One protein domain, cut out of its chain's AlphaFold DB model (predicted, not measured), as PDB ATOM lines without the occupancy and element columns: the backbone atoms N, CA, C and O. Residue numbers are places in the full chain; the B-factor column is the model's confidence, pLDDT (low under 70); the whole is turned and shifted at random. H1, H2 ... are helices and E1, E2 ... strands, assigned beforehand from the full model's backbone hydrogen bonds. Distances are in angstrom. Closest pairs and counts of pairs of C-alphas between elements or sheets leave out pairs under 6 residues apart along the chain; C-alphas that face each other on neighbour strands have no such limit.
ATOM      1  N   LEU A  53     155.101  50.167 125.986       95.94
ATOM      2  CA  LEU A  53     154.889  51.326 125.116       95.94
ATOM      3  C   LEU A  53     154.486  52.592 125.894       95.94
ATOM      4  O   LEU A  53     154.134  53.605 125.281       95.94
ATOM      5  N   LEU A  54     154.490  52.543 127.229       96.00
ATOM      6  CA  LEU A  54     154.267  53.695 128.095       96.00
ATOM      7  C   LEU A  54     155.606  54.299 128.521       96.00
ATOM      8  O   LEU A  54     156.343  53.699 129.296       96.00
ATOM      9  N   TYR A  55     155.871  55.532 128.092       96.88
ATOM     10  CA  TYR A  55     157.001  56.296 128.601       96.88
ATOM     11  C   TYR A  55     156.646  56.900 129.961       96.88
ATOM     12  O   TYR A  55     155.819  57.810 130.064       96.88
ATOM     13  N   ASP A  56     157.214  56.353 131.025       95.31
ATOM     14  CA  ASP A  56     156.729  56.575 132.385       95.31
ATOM     15  C   ASP A  56     157.698  57.386 133.246       95.31
ATOM     16  O   ASP A  56     158.551  56.828 133.924       95.31
ATOM     17  N   LEU A  57     157.505  58.706 133.302       94.81
ATOM     18  CA  LEU A  57     158.332  59.605 134.116       94.81
ATOM     19  C   LEU A  57     157.986  59.577 135.617       94.81
ATOM     20  O   LEU A  57     158.467  60.421 136.371       94.81
ATOM     21  N   VAL A  58     157.089  58.685 136.048       90.94
ATOM     22  CA  VAL A  58     156.641  58.585 137.447       90.94
ATOM     23  C   VAL A  58     157.097  57.276 138.078       90.94
ATOM     24  O   VAL A  58     157.595  57.281 139.199       90.94
ATOM     25  N   GLY A  59     156.881  56.159 137.385       90.25
ATOM     26  CA  GLY A  59     157.179  54.817 137.885       90.25
ATOM     27  C   GLY A  59     158.482  54.214 137.369       90.25
ATOM     28  O   GLY A  59     158.935  53.230 137.949       90.25
ATOM     29  N   ASP A  60     159.093  54.789 136.331       94.50
ATOM     30  CA  ASP A  60     160.333  54.287 135.741       94.50
ATOM     31  C   ASP A  60     161.455  55.331 135.855       94.50
ATOM     32  O   ASP A  60     161.442  56.384 135.214       94.50
ATOM     33  N   MET A  61     162.444  55.027 136.700       93.88
ATOM     34  CA  MET A  61     163.584  55.914 136.938       93.88
ATOM     35  C   MET A  61     164.466  56.073 135.697       93.88
ATOM     36  O   MET A  61     165.004  57.153 135.483       93.88
ATOM     37  N   LYS A  62     164.573  55.045 134.846       95.50
ATOM     38  CA  LYS A  62     165.381  55.115 133.625       95.50
ATOM     39  C   LYS A  62     164.759  56.087 132.631       95.50
ATOM     40  O   LYS A  62     165.457  56.943 132.099       95.50
ATOM     41  N   HIS A  63     163.442  56.005 132.430       96.31
ATOM     42  CA  HIS A  63     162.725  56.967 131.588       96.31
ATOM     43  C   HIS A  63     162.865  58.397 132.118       96.31
ATOM     44  O   HIS A  63     163.039  59.335 131.344       96.31
ATOM     45  N   PHE A  64     162.800  58.576 133.440       95.88
ATOM     46  CA  PHE A  64     163.020  59.883 134.051       95.88
ATOM     47  C   PHE A  64     164.425  60.428 133.764       95.88
ATOM     48  O   PHE A  64     164.548  61.561 133.292       95.88
ATOM     49  N   ASP A  65     165.461  59.623 134.002       96.62
ATOM     50  CA  ASP A  65     166.858  60.017 133.809       96.62
ATOM     51  C   ASP A  65     167.144  60.382 132.344       96.62
ATOM     52  O   ASP A  65     167.696  61.448 132.079       96.62
ATOM     53  N   GLU A  66     166.670  59.578 131.386       96.62
ATOM     54  CA  GLU A  66     166.791  59.849 129.943       96.62
ATOM     55  C   GLU A  66     166.141  61.184 129.540       96.62
ATOM     56  O   GLU A  66     166.698  61.966 128.762       96.62
ATOM     57  N   PHE A  67     164.953  61.477 130.078       96.81
ATOM     58  CA  PHE A  67     164.249  62.723 129.780       96.81
ATOM     59  C   PHE A  67     164.997  63.944 130.328       96.81
ATOM     60  O   PHE A  67     165.071  64.982 129.660       96.81
ATOM     61  N   VAL A  68     165.559  63.834 131.536       96.75
ATOM     62  CA  VAL A  68     166.374  64.891 132.154       96.75
ATOM     63  C   VAL A  68     167.684  65.079 131.395       96.75
ATOM     64  O   VAL A  68     168.038  66.217 131.095       96.75
ATOM     65  N   GLU A  69     168.361  64.000 131.009       97.44
ATOM     66  CA  GLU A  69     169.588  64.060 130.210       97.44
ATOM     67  C   GLU A  69     169.348  64.787 128.880       97.44
ATOM     68  O   GLU A  69     170.068  65.728 128.539       97.44
ATOM     69  N   CYS A  70     168.269  64.448 128.169       97.50
ATOM     70  CA  CYS A  70     167.879  65.162 126.955       97.50
ATOM     71  C   CYS A  70     167.650  66.661 127.218       97.50
ATOM     72  O   CYS A  70     168.064  67.514 126.427       97.50
ATOM     73  N   ALA A  71     167.017  67.009 128.343       97.81
ATOM     74  CA  ALA A  71     166.795  68.396 128.734       97.81
ATOM     75  C   ALA A  71     168.108  69.156 129.000       97.81
ATOM     76  O   ALA A  71     168.216  70.316 128.593       97.81
ATOM     77  N   GLU A  72     169.095  68.530 129.648       98.12
ATOM     78  CA  GLU A  72     170.430  69.108 129.861       98.12
ATOM     79  C   GLU A  72     171.161  69.340 128.536       98.12
ATOM     80  O   GLU A  72     171.595  70.462 128.275       98.12
ATOM     81  N   LEU A  73     171.179  68.351 127.638       97.50
ATOM     82  CA  LEU A  73     171.820  68.477 126.321       97.50
ATOM     83  C   LEU A  73     171.222  69.616 125.483       97.50
ATOM     84  O   LEU A  73     171.939  70.347 124.797       97.50
ATOM     85  N   ILE A  74     169.899  69.802 125.535       97.69
ATOM     86  CA  ILE A  74     169.234  70.924 124.857       97.69
ATOM     87  C   ILE A  74     169.660  72.252 125.492       97.69
ATOM     88  O   ILE A  74     169.948  73.209 124.774       97.69
ATOM     89  N   LYS A  75     169.704  72.330 126.824       98.06
ATOM     90  CA  LYS A  75     170.107  73.548 127.536       98.06
ATOM     91  C   LYS A  75     171.541  73.956 127.215       98.06
ATOM     92  O   LYS A  75     171.760  75.129 126.923       98.06
ATOM     93  N   GLU A  76     172.469  73.005 127.195       97.38
ATOM     94  CA  GLU A  76     173.864  73.234 126.802       97.38
ATOM     95  C   GLU A  76     173.966  73.701 125.349       97.38
ATOM     96  O   GLU A  76     174.608  74.708 125.060       97.38
ATOM     97  N   LYS A  77     173.267  73.023 124.429       96.31
ATOM     98  CA  LYS A  77     173.291  73.359 122.999       96.31
ATOM     99  C   LYS A  77     172.810  74.781 122.698       96.31
ATOM    100  O   LYS A  77     173.292  75.391 121.745       96.31
ATOM    101  N   PHE A  78     171.830  75.279 123.449       96.31
ATOM    102  CA  PHE A  78     171.223  76.595 123.224       96.31
ATOM    103  C   PHE A  78     171.638  77.654 124.256       96.31
ATOM    104  O   PHE A  78     171.044  78.730 124.256       96.31
ATOM    105  N   ASP A  79     172.611  77.357 125.125       96.12
ATOM    106  CA  ASP A  79     173.059  78.224 126.227       96.12
ATOM    107  C   ASP A  79     171.886  78.842 127.017       96.12
ATOM    108  O   ASP A  79     171.762  80.054 127.212       96.12
ATOM    109  N   THR A  80     170.942  77.992 127.430       96.19
ATOM    110  CA  THR A  80     169.732  78.414 128.146       96.19
ATOM    111  C   THR A  80     169.590  77.706 129.482       96.19
ATOM    112  O   THR A  80     169.848  76.517 129.630       96.19
ATOM    113  N   LYS A  81     169.082  78.430 130.481       95.19
ATOM    114  CA  LYS A  81     168.820  77.880 131.822       95.19
ATOM    115  C   LYS A  81     167.534  77.063 131.901       95.19
ATOM    116  O   LYS A  81     167.309  76.366 132.889       95.19
ATOM    117  N   ARG A  82     166.637  77.201 130.923       94.75
ATOM    118  CA  ARG A  82     165.310  76.576 130.932       94.75
ATOM    119  C   ARG A  82     164.982  76.007 129.564       94.75
ATOM    120  O   ARG A  82     165.244  76.633 128.541       94.75
ATOM    121  N   VAL A  83     164.322  74.858 129.582       96.50
ATOM    122  CA  VAL A  83     163.743  74.210 128.410       96.50
ATOM    123  C   VAL A  83     162.313  73.804 128.749       96.50
ATOM    124  O   VAL A  83     162.012  73.439 129.885       96.50
ATOM    125  N   SER A  84     161.408  73.938 127.783       94.19
ATOM    126  CA  SER A  84     160.019  73.536 127.982       94.19
ATOM    127  C   SER A  84     159.871  72.020 127.853       94.19
ATOM    128  O   SER A  84     160.572  71.389 127.060       94.19
ATOM    129  N   PHE A  85     158.912  71.436 128.576       92.38
ATOM    130  CA  PHE A  85     158.605  70.006 128.486       92.38
ATOM    131  C   PHE A  85     158.311  69.559 127.044       92.38
ATOM    132  O   PHE A  85     158.814  68.533 126.588       92.38
ATOM    133  N   SER A  86     157.530  70.351 126.300       92.19
ATOM    134  CA  SER A  86     157.179  70.050 124.909       92.19
ATOM    135  C   SER A  86     158.395  70.085 123.986       92.19
ATOM    136  O   SER A  86     158.476  69.269 123.067       92.19
ATOM    137  N   THR A  87     159.361  70.973 124.236       96.19
ATOM    138  CA  THR A  87     160.633  70.994 123.504       96.19
ATOM    139  C   THR A  87     161.404  69.697 123.727       96.19
ATOM    140  O   THR A  87     161.765  69.059 122.743       96.19
ATOM    141  N   VAL A  88     161.599  69.272 124.980       97.00
ATOM    142  CA  VAL A  88     162.311  68.017 125.295       97.00
ATOM    143  C   VAL A  88     161.623  66.832 124.625       97.00
ATOM    144  O   VAL A  88     162.249  66.105 123.860       97.00
ATOM    145  N   LEU A  89     160.302  66.706 124.791       95.69
ATOM    146  CA  LEU A  89     159.523  65.639 124.163       95.69
ATOM    147  C   LEU A  89     159.639  65.642 122.628       95.69
ATOM    148  O   LEU A  89     159.665  64.584 122.008       95.69
ATOM    149  N   THR A  90     159.729  66.819 122.003       96.12
ATOM    150  CA  THR A  90     159.917  66.944 120.547       96.12
ATOM    151  C   THR A  90     161.282  66.427 120.094       96.12
ATOM    152  O   THR A  90     161.384  65.892 118.993       96.12
ATOM    153  N   TYR A  91     162.330  66.591 120.901       96.50
ATOM    154  CA  TYR A  91     163.646  66.017 120.614       96.50
ATOM    155  C   TYR A  91     163.663  64.511 120.856       96.50
ATOM    156  O   TYR A  91     164.107  63.779 119.977       96.50
ATOM    157  N   MET A  92     163.103  64.055 121.977       96.06
ATOM    158  CA  MET A  92     162.993  62.632 122.308       96.06
ATOM    159  C   MET A  92     162.290  61.845 121.200       96.06
ATOM    160  O   MET A  92     162.816  60.848 120.728       96.06
ATOM    161  N   LYS A  93     161.166  62.353 120.677       94.81
ATOM    162  CA  LYS A  93     160.418  61.729 119.566       94.81
ATOM    163  C   LYS A  93     161.178  61.611 118.241       94.81
ATOM    164  O   LYS A  93     160.674  60.977 117.320       94.81
ATOM    165  N   LYS A  94     162.332  62.267 118.095       94.81
ATOM    166  CA  LYS A  94     163.194  62.139 116.909       94.81
ATOM    167  C   LYS A  94     164.224  61.022 117.057       94.81
ATOM    168  O   LYS A  94     164.877  60.697 116.068       94.81
ATOM    169  N   LEU A  95     164.406  60.490 118.265       93.44
ATOM    170  CA  LEU A  95     165.312  59.379 118.515       93.44
ATOM    171  C   LEU A  95     164.702  58.094 117.933       93.44
ATOM    172  O   LEU A  95     163.512  57.854 118.152       93.44
ATOM    173  N   PRO A  96     165.478  57.275 117.203       91.69
ATOM    174  CA  PRO A  96     164.997  56.009 116.649       91.69
ATOM    175  C   PRO A  96     164.414  55.059 117.701       91.69
ATOM    176  O   PRO A  96     163.509  54.287 117.399       91.69
ATOM    177  N   GLU A  97     164.926  55.126 118.927       91.56
ATOM    178  CA  GLU A  97     164.534  54.276 120.051       91.56
ATOM    179  C   GLU A  97     163.242  54.749 120.737       91.56
ATOM    180  O   GLU A  97     162.716  54.053 121.600       91.56
ATOM    181  N   PHE A  98     162.719  55.928 120.382       94.06
ATOM    182  CA  PHE A  98     161.483  56.450 120.962       94.06
ATOM    183  C   PHE A  98     160.262  55.903 120.208       94.06
ATOM    184  O   PHE A  98     159.709  56.559 119.323       94.06
ATOM    185  N   ASP A  99     159.812  54.706 120.580       95.31
ATOM    186  CA  ASP A  99     158.647  54.018 119.996       95.31
ATOM    187  C   ASP A  99     157.390  54.049 120.895       95.31
ATOM    188  O   ASP A  99     156.369  53.415 120.608       95.31
ATOM    189  N   TYR A 100     157.437  54.836 121.972       96.81
ATOM    190  CA  TYR A 100     156.362  54.940 122.950       96.81
ATOM    191  C   TYR A 100     155.075  55.552 122.380       96.81
ATOM    192  O   TYR A 100     155.071  56.533 121.630       96.81
ATOM    193  N   LYS A 101     153.942  55.022 122.843       95.50
ATOM    194  CA  LYS A 101     152.588  55.416 122.425       95.50
ATOM    195  C   LYS A 101     151.917  56.403 123.364       95.50
ATOM    196  O   LYS A 101     150.963  57.076 122.974       95.50
ATOM    197  N   ALA A 102     152.402  56.504 124.592       95.88
ATOM    198  CA  ALA A 102     151.915  57.456 125.573       95.88
ATOM    199  C   ALA A 102     153.040  57.885 126.509       95.88
ATOM    200  O   ALA A 102     154.059  57.206 126.626       95.88
ATOM    201  N   ILE A 103     152.824  59.000 127.197       95.88
ATOM    202  CA  ILE A 103     153.704  59.495 128.250       95.88
ATOM    203  C   ILE A 103     152.909  59.738 129.530       95.88
ATOM    204  O   ILE A 103     151.835  60.344 129.492       95.88
ATOM    205  N   ARG A 104     153.442  59.281 130.662       94.50
ATOM    206  CA  ARG A 104     152.899  59.513 132.003       94.50
ATOM    207  C   ARG A 104     153.815  60.456 132.769       94.50
ATOM    208  O   ARG A 104     155.022  60.251 132.813       94.50
ATOM    209  N   VAL A 105     153.237  61.496 133.361       91.75
ATOM    210  CA  VAL A 105     153.973  62.575 134.027       91.75
ATOM    211  C   VAL A 105     153.231  62.995 135.284       91.75
ATOM    212  O   VAL A 105     152.003  63.104 135.292       91.75
ATOM    213  N   TRP A 106     153.971  63.288 136.349       86.81
ATOM    214  CA  TRP A 106     153.392  63.923 137.521       86.81
ATOM    215  C   TRP A 106     153.298  65.441 137.283       86.81
ATOM    216  O   TRP A 106     154.338  66.101 137.201       86.81
ATOM    217  N   PRO A 107     152.094  66.031 137.123       74.75
ATOM    218  CA  PRO A 107     151.967  67.482 137.077       74.75
ATOM    219  C   PRO A 107     152.491  68.084 138.383       74.75
ATOM    220  O   PRO A 107     152.294  67.500 139.447       74.75
ATOM    221  N   HIS A 108     153.129  69.258 138.301       70.38
ATOM    222  CA  HIS A 108     153.679  69.933 139.474       70.38
ATOM    223  C   HIS A 108     152.611  70.043 140.579       70.38
ATOM    224  O   HIS A 108     151.589  70.709 140.370       70.38
ATOM    225  N   PRO A 109     152.797  69.380 141.735       66.81
ATOM    226  CA  PRO A 109     151.818  69.438 142.804       66.81
ATOM    227  C   PRO A 109     151.877  70.825 143.448       66.81
ATOM    228  O   PRO A 109     152.890  71.199 144.031       66.81
ATOM    229  N   TYR A 110     150.781  71.589 143.383       63.53
ATOM    230  CA  TYR A 110     150.658  72.843 144.144       63.53
ATOM    231  C   TYR A 110     150.793  72.605 145.655       63.53
ATOM    232  O   TYR A 110     151.295  73.455 146.386       63.53
ATOM    233  N   THR A 111     150.358  71.432 146.116       66.81
ATOM    234  CA  THR A 111     150.462  70.969 147.498       66.81
ATOM    235  C   THR A 111     150.775  69.481 147.494       66.81
ATOM    236  O   THR A 111     150.132  68.718 146.773       66.81
ATOM    237  N   ILE A 112     151.743  69.062 148.304       70.25
ATOM    238  CA  ILE A 112     152.054  67.648 148.516       70.25
ATOM    239  C   ILE A 112     151.305  67.202 149.770       70.25
ATOM    240  O   ILE A 112     151.664  67.610 150.878       70.25
ATOM    241  N   GLU A 113     150.274  66.373 149.605       71.69
ATOM    242  CA  GLU A 113     149.599  65.743 150.738       71.69
ATOM    243  C   GLU A 113     150.543  64.691 151.340       71.69
ATOM    244  O   GLU A 113     150.923  63.710 150.694       71.69
ATOM    245  N   LYS A 114     150.987  64.927 152.577       73.88
ATOM    246  CA  LYS A 114     151.813  63.968 153.312       73.88
ATOM    247  C   LYS A 114     150.903  62.947 153.970       73.88
ATOM    248  O   LYS A 114     149.911  63.306 154.596       73.88
ATOM    249  N   THR A 115     151.266  61.679 153.863       75.38
ATOM    250  CA  THR A 115     150.603  60.645 154.655       75.38
ATOM    251  C   THR A 115     151.019  60.762 156.124       75.38
ATOM    252  O   THR A 115     152.096  61.262 156.448       75.38
ATOM    253  N   ASN A 116     150.186  60.236 157.022       77.44
ATOM    254  CA  ASN A 116     150.512  60.141 158.449       77.44
ATOM    255  C   ASN A 116     151.446  58.954 158.765       77.44
ATOM    256  O   ASN A 116     151.661  58.629 159.933       77.44
ATOM    257  N   ILE A 117     151.980  58.285 157.738       79.19
ATOM    258  CA  ILE A 117     152.869  57.135 157.880       79.19
ATOM    259  C   ILE A 117     154.277  57.660 158.149       79.19
ATOM    260  O   ILE A 117     154.889  58.313 157.305       79.19
ATOM    261  N   LYS A 118     154.786  57.359 159.343       76.31
ATOM    262  CA  LYS A 118     156.103  57.779 159.816       76.31
ATOM    263  C   LYS A 118     156.967  56.556 160.072       76.31
ATOM    264  O   LYS A 118     156.542  55.624 160.750       76.31
ATOM    265  N   PHE A 119     158.191  56.579 159.559       72.75
ATOM    266  CA  PHE A 119     159.222  55.639 159.986       72.75
ATOM    267  C   PHE A 119     159.872  56.132 161.285       72.75
ATOM    268  O   PHE A 119     159.860  57.341 161.548       72.75
ATOM    269  N   PRO A 120     160.462  55.235 162.097       83.06
ATOM    270  CA  PRO A 120     161.194  55.631 163.293       83.06
ATOM    271  C   PRO A 120     162.196  56.755 162.997       83.06
ATOM    272  O   PRO A 120     163.028  56.649 162.093       83.06
ATOM    273  N   GLY A 121     162.102  57.847 163.757       78.06
ATOM    274  CA  GLY A 121     162.978  59.010 163.615       78.06
ATOM    275  C   GLY A 121     162.558  60.042 162.563       78.06
ATOM    276  O   GLY A 121     163.372  60.907 162.257       78.06
ATOM    277  N   ASP A 122     161.340  59.971 162.009       72.81
ATOM    278  CA  ASP A 122     160.775  60.983 161.090       72.81
ATOM    279  C   ASP A 122     161.647  61.266 159.838       72.81
ATOM    280  O   ASP A 122     161.536  62.313 159.202       72.81
ATOM    281  N   LYS A 123     162.513  60.321 159.441       73.19
ATOM    282  CA  LYS A 123     163.480  60.496 158.334       73.19
ATOM    283  C   LYS A 123     162.920  60.221 156.935       73.19
ATOM    284  O   LYS A 123     163.674  60.268 155.968       73.19
ATOM    285  N   LEU A 124     161.633  59.900 156.809       71.69
ATOM    286  CA  LEU A 124     161.022  59.524 155.534       71.69
ATOM    287  C   LEU A 124     159.690  60.247 155.335       71.69
ATOM    288  O   LEU A 124     158.869  60.309 156.249       71.69
ATOM    289  N   VAL A 125     159.482  60.774 154.126       68.12
ATOM    290  CA  VAL A 125     158.225  61.392 153.696       68.12
ATOM    291  C   VAL A 125     157.574  60.476 152.672       68.12
ATOM    292  O   VAL A 125     158.122  60.266 151.593       68.12
ATOM    293  N   LEU A 126     156.398  59.952 153.008       72.25
ATOM    294  CA  LEU A 126     155.531  59.282 152.050       72.25
ATOM    295  C   LEU A 126     154.454  60.274 151.601       72.25
ATOM    296  O   LEU A 126     153.593  60.676 152.392       72.25
ATOM    297  N   SER A 127     154.541  60.683 150.340       71.56
ATOM    298  CA  SER A 127     153.615  61.614 149.696       71.56
ATOM    299  C   SER A 127     152.508  60.863 148.972       71.56
ATOM    300  O   SER A 127     152.761  59.842 148.333       71.56
ATOM    301  N   LYS A 128     151.284  61.383 149.046       71.06
ATOM    302  CA  LYS A 128     150.164  60.882 148.257       71.06
ATOM    303  C   LYS A 128     150.120  61.607 146.912       71.06
ATOM    304  O   LYS A 128     150.136  62.835 146.847       71.06
ATOM    305  N   THR A 129     150.103  60.832 145.833       71.31
ATOM    306  CA  THR A 129     150.037  61.357 144.467       71.31
ATOM    307  C   THR A 129     148.577  61.447 144.041       71.31
ATOM    308  O   THR A 129     147.991  60.455 143.621       71.31
ATOM    309  N   ASP A 130     147.979  62.633 144.157       69.81
ATOM    310  CA  ASP A 130     146.545  62.802 143.879       69.81
ATOM    311  C   ASP A 130     146.212  62.912 142.385       69.81
ATOM    312  O   ASP A 130     145.102  62.588 141.967       69.81
ATOM    313  N   LYS A 131     147.147  63.414 141.568       77.81
ATOM    314  CA  LYS A 131     146.933  63.653 140.133       77.81
ATOM    315  C   LYS A 131     148.156  63.224 139.346       77.81
ATOM    316  O   LYS A 131     149.236  63.753 139.574       77.81
ATOM    317  N   ILE A 132     147.968  62.320 138.393       85.44
ATOM    318  CA  ILE A 132     148.969  61.950 137.390       85.44
ATOM    319  C   ILE A 132     148.372  62.282 136.029       85.44
ATOM    320  O   ILE A 132     147.223  61.940 135.755       85.44
ATOM    321  N   GLN A 133     149.135  62.971 135.188       88.81
ATOM    322  CA  GLN A 133     148.727  63.265 133.824       88.81
ATOM    323  C   GLN A 133     149.282  62.187 132.898       88.81
ATOM    324  O   GLN A 133     150.454  61.828 132.972       88.81
ATOM    325  N   ILE A 134     148.440  61.693 132.001       92.00
ATOM    326  CA  ILE A 134     148.846  60.810 130.913       92.00
ATOM    327  C   ILE A 134     148.429  61.436 129.586       92.00
ATOM    328  O   ILE A 134     147.345  62.008 129.469       92.00
ATOM    329  N   CYS A 135     149.306  61.371 128.592       92.06
ATOM    330  CA  CYS A 135     149.043  61.866 127.247       92.06
ATOM    331  C   CYS A 135     149.306  60.750 126.240       92.06
ATOM    332  O   CYS A 135     150.399  60.191 126.212       92.06
ATOM    333  N   PHE A 136     148.314  60.453 125.402       92.94
ATOM    334  CA  PHE A 136     148.402  59.427 124.366       92.94
ATOM    335  C   PHE A 136     148.788  60.071 123.034       92.94
ATOM    336  O   PHE A 136     148.160  61.034 122.597       92.94
ATOM    337  N   PHE A 137     149.828  59.543 122.398       91.62
ATOM    338  CA  PHE A 137     150.210  59.866 121.021       91.62
ATOM    339  C   PHE A 137     149.551  58.903 120.036       91.62
ATOM    340  O   PHE A 137     149.195  59.295 118.930       91.62
ATOM    341  N   ASP A 138     149.366  57.660 120.475       92.56
ATOM    342  CA  ASP A 138     148.674  56.602 119.761       92.56
ATOM    343  C   ASP A 138     147.617  55.993 120.696       92.56
ATOM    344  O   ASP A 138     147.901  55.528 121.803       92.56
ATOM    345  N   LYS A 139     146.366  56.021 120.236       91.31
ATOM    346  CA  LYS A 139     145.190  55.575 120.990       91.31
ATOM    347  C   LYS A 139     145.061  54.059 121.065       91.31
ATOM    348  O   LYS A 139     144.265  53.576 121.858       91.31
ATOM    349  N   THR A 140     145.849  53.302 120.304       92.31
ATOM    350  CA  THR A 140     145.866  51.830 120.372       92.31
ATOM    351  C   THR A 140     146.327  51.294 121.728       92.31
ATOM    352  O   THR A 140     146.150  50.113 122.006       92.31
ATOM    353  N   LEU A 141     146.899  52.147 122.588       92.38
ATOM    354  CA  LEU A 141     147.222  51.804 123.973       92.38
ATOM    355  C   LEU A 141     146.001  51.853 124.917       92.38
ATOM    356  O   LEU A 141     146.055  51.334 126.034       92.38
TER     357      LEU A 141
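Overview. This is residues 53 to 141 of the 160 residues of an uncharacterized protein of Rikenellaceae bacterium (UniProt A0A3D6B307). A small sheet of three short strands, E1, E2 and E3, meets the first part of the long helix H1, the shorter helix H2 crosses H1 nearly at a right angle, and the long unnamed link from E2 to E3 reaches far from this body as a narrow loop whose tip, residues 119 to 124, sticks out free. The printed part has 89 residues with two named helices and three named strands, in the order E1, H1, H2, E2, E3. The sheet runs E1, E2, E3 and is mixed; the class is mixed, helices and strands, with 36 residues, under half, in named elements. The whole is loose, with a radius of gyration of the C-alphas of 16.1 A and spans of 46 by 38 by 22 A.

Arrangement. In the sheet, the inner strand E2, residues 102 to 105, has the edge strand E1, residues 54 to 56, as its parallel neighbour at 17 degrees, with N 55 and O 102 within hydrogen-bond range at 2.9 A. The other edge strand, E3, residues 133 to 136, is antiparallel to E2 at 167 degrees, with N 105 and O 133 2.8 A apart and N 103 and O 135 2.9 A apart; E2 and E3 form a hairpin. H1, residues 61 to 77, only grazes the sheet, with its residues 62 to 67; the closest C-alphas of E1 and H1 are those of Asp 56 and His 63, 6.1 A apart. H2, residues 85 to 92, touches H1 with the closest C-alphas, those of Ala 71 and Val 88, 5.7 A apart. H1 touches H2 with residues 67 to 74 alone, and the lines of the two helices are about perpendicular at 85 degrees. H2 is not on the sheet, and it is apart from E1 and from E3. E1, H1 H2 and E2 make a strand-helix-strand unit, two parallel neighbour strands with helices between them along the chain, and its crossover is right-handed. In H1 and H2 every O i to N i+4 pair is within hydrogen-bond range.

Along the chain. E2 is 10.1 A and E3 10.2 A from first to last C-alpha, and E1 is 5.7 A. E1 begins at C-alpha 54, at (154.267, 53.695, 128.095), and E3 ends at C-alpha 136, at (148.402, 59.427, 124.366). H1 is 24.3 A long and ends at C-alpha 77, at (173.291, 73.359, 122.999); H2 is 10.6 A long.

Size, cuts and confidence. The two C-alphas farthest apart, those of Pro 96 and Gly 121, are 47.1 A apart. The printed part has no cut. The link from E2 to E3, residues 106 to 132, is long; within it residues 113 to 114 pair with residues 127 to 128, antiparallel. The mean pLDDT of the printed part is 88.5, and it is under 70 at residues 109 to 111, 125 and 130.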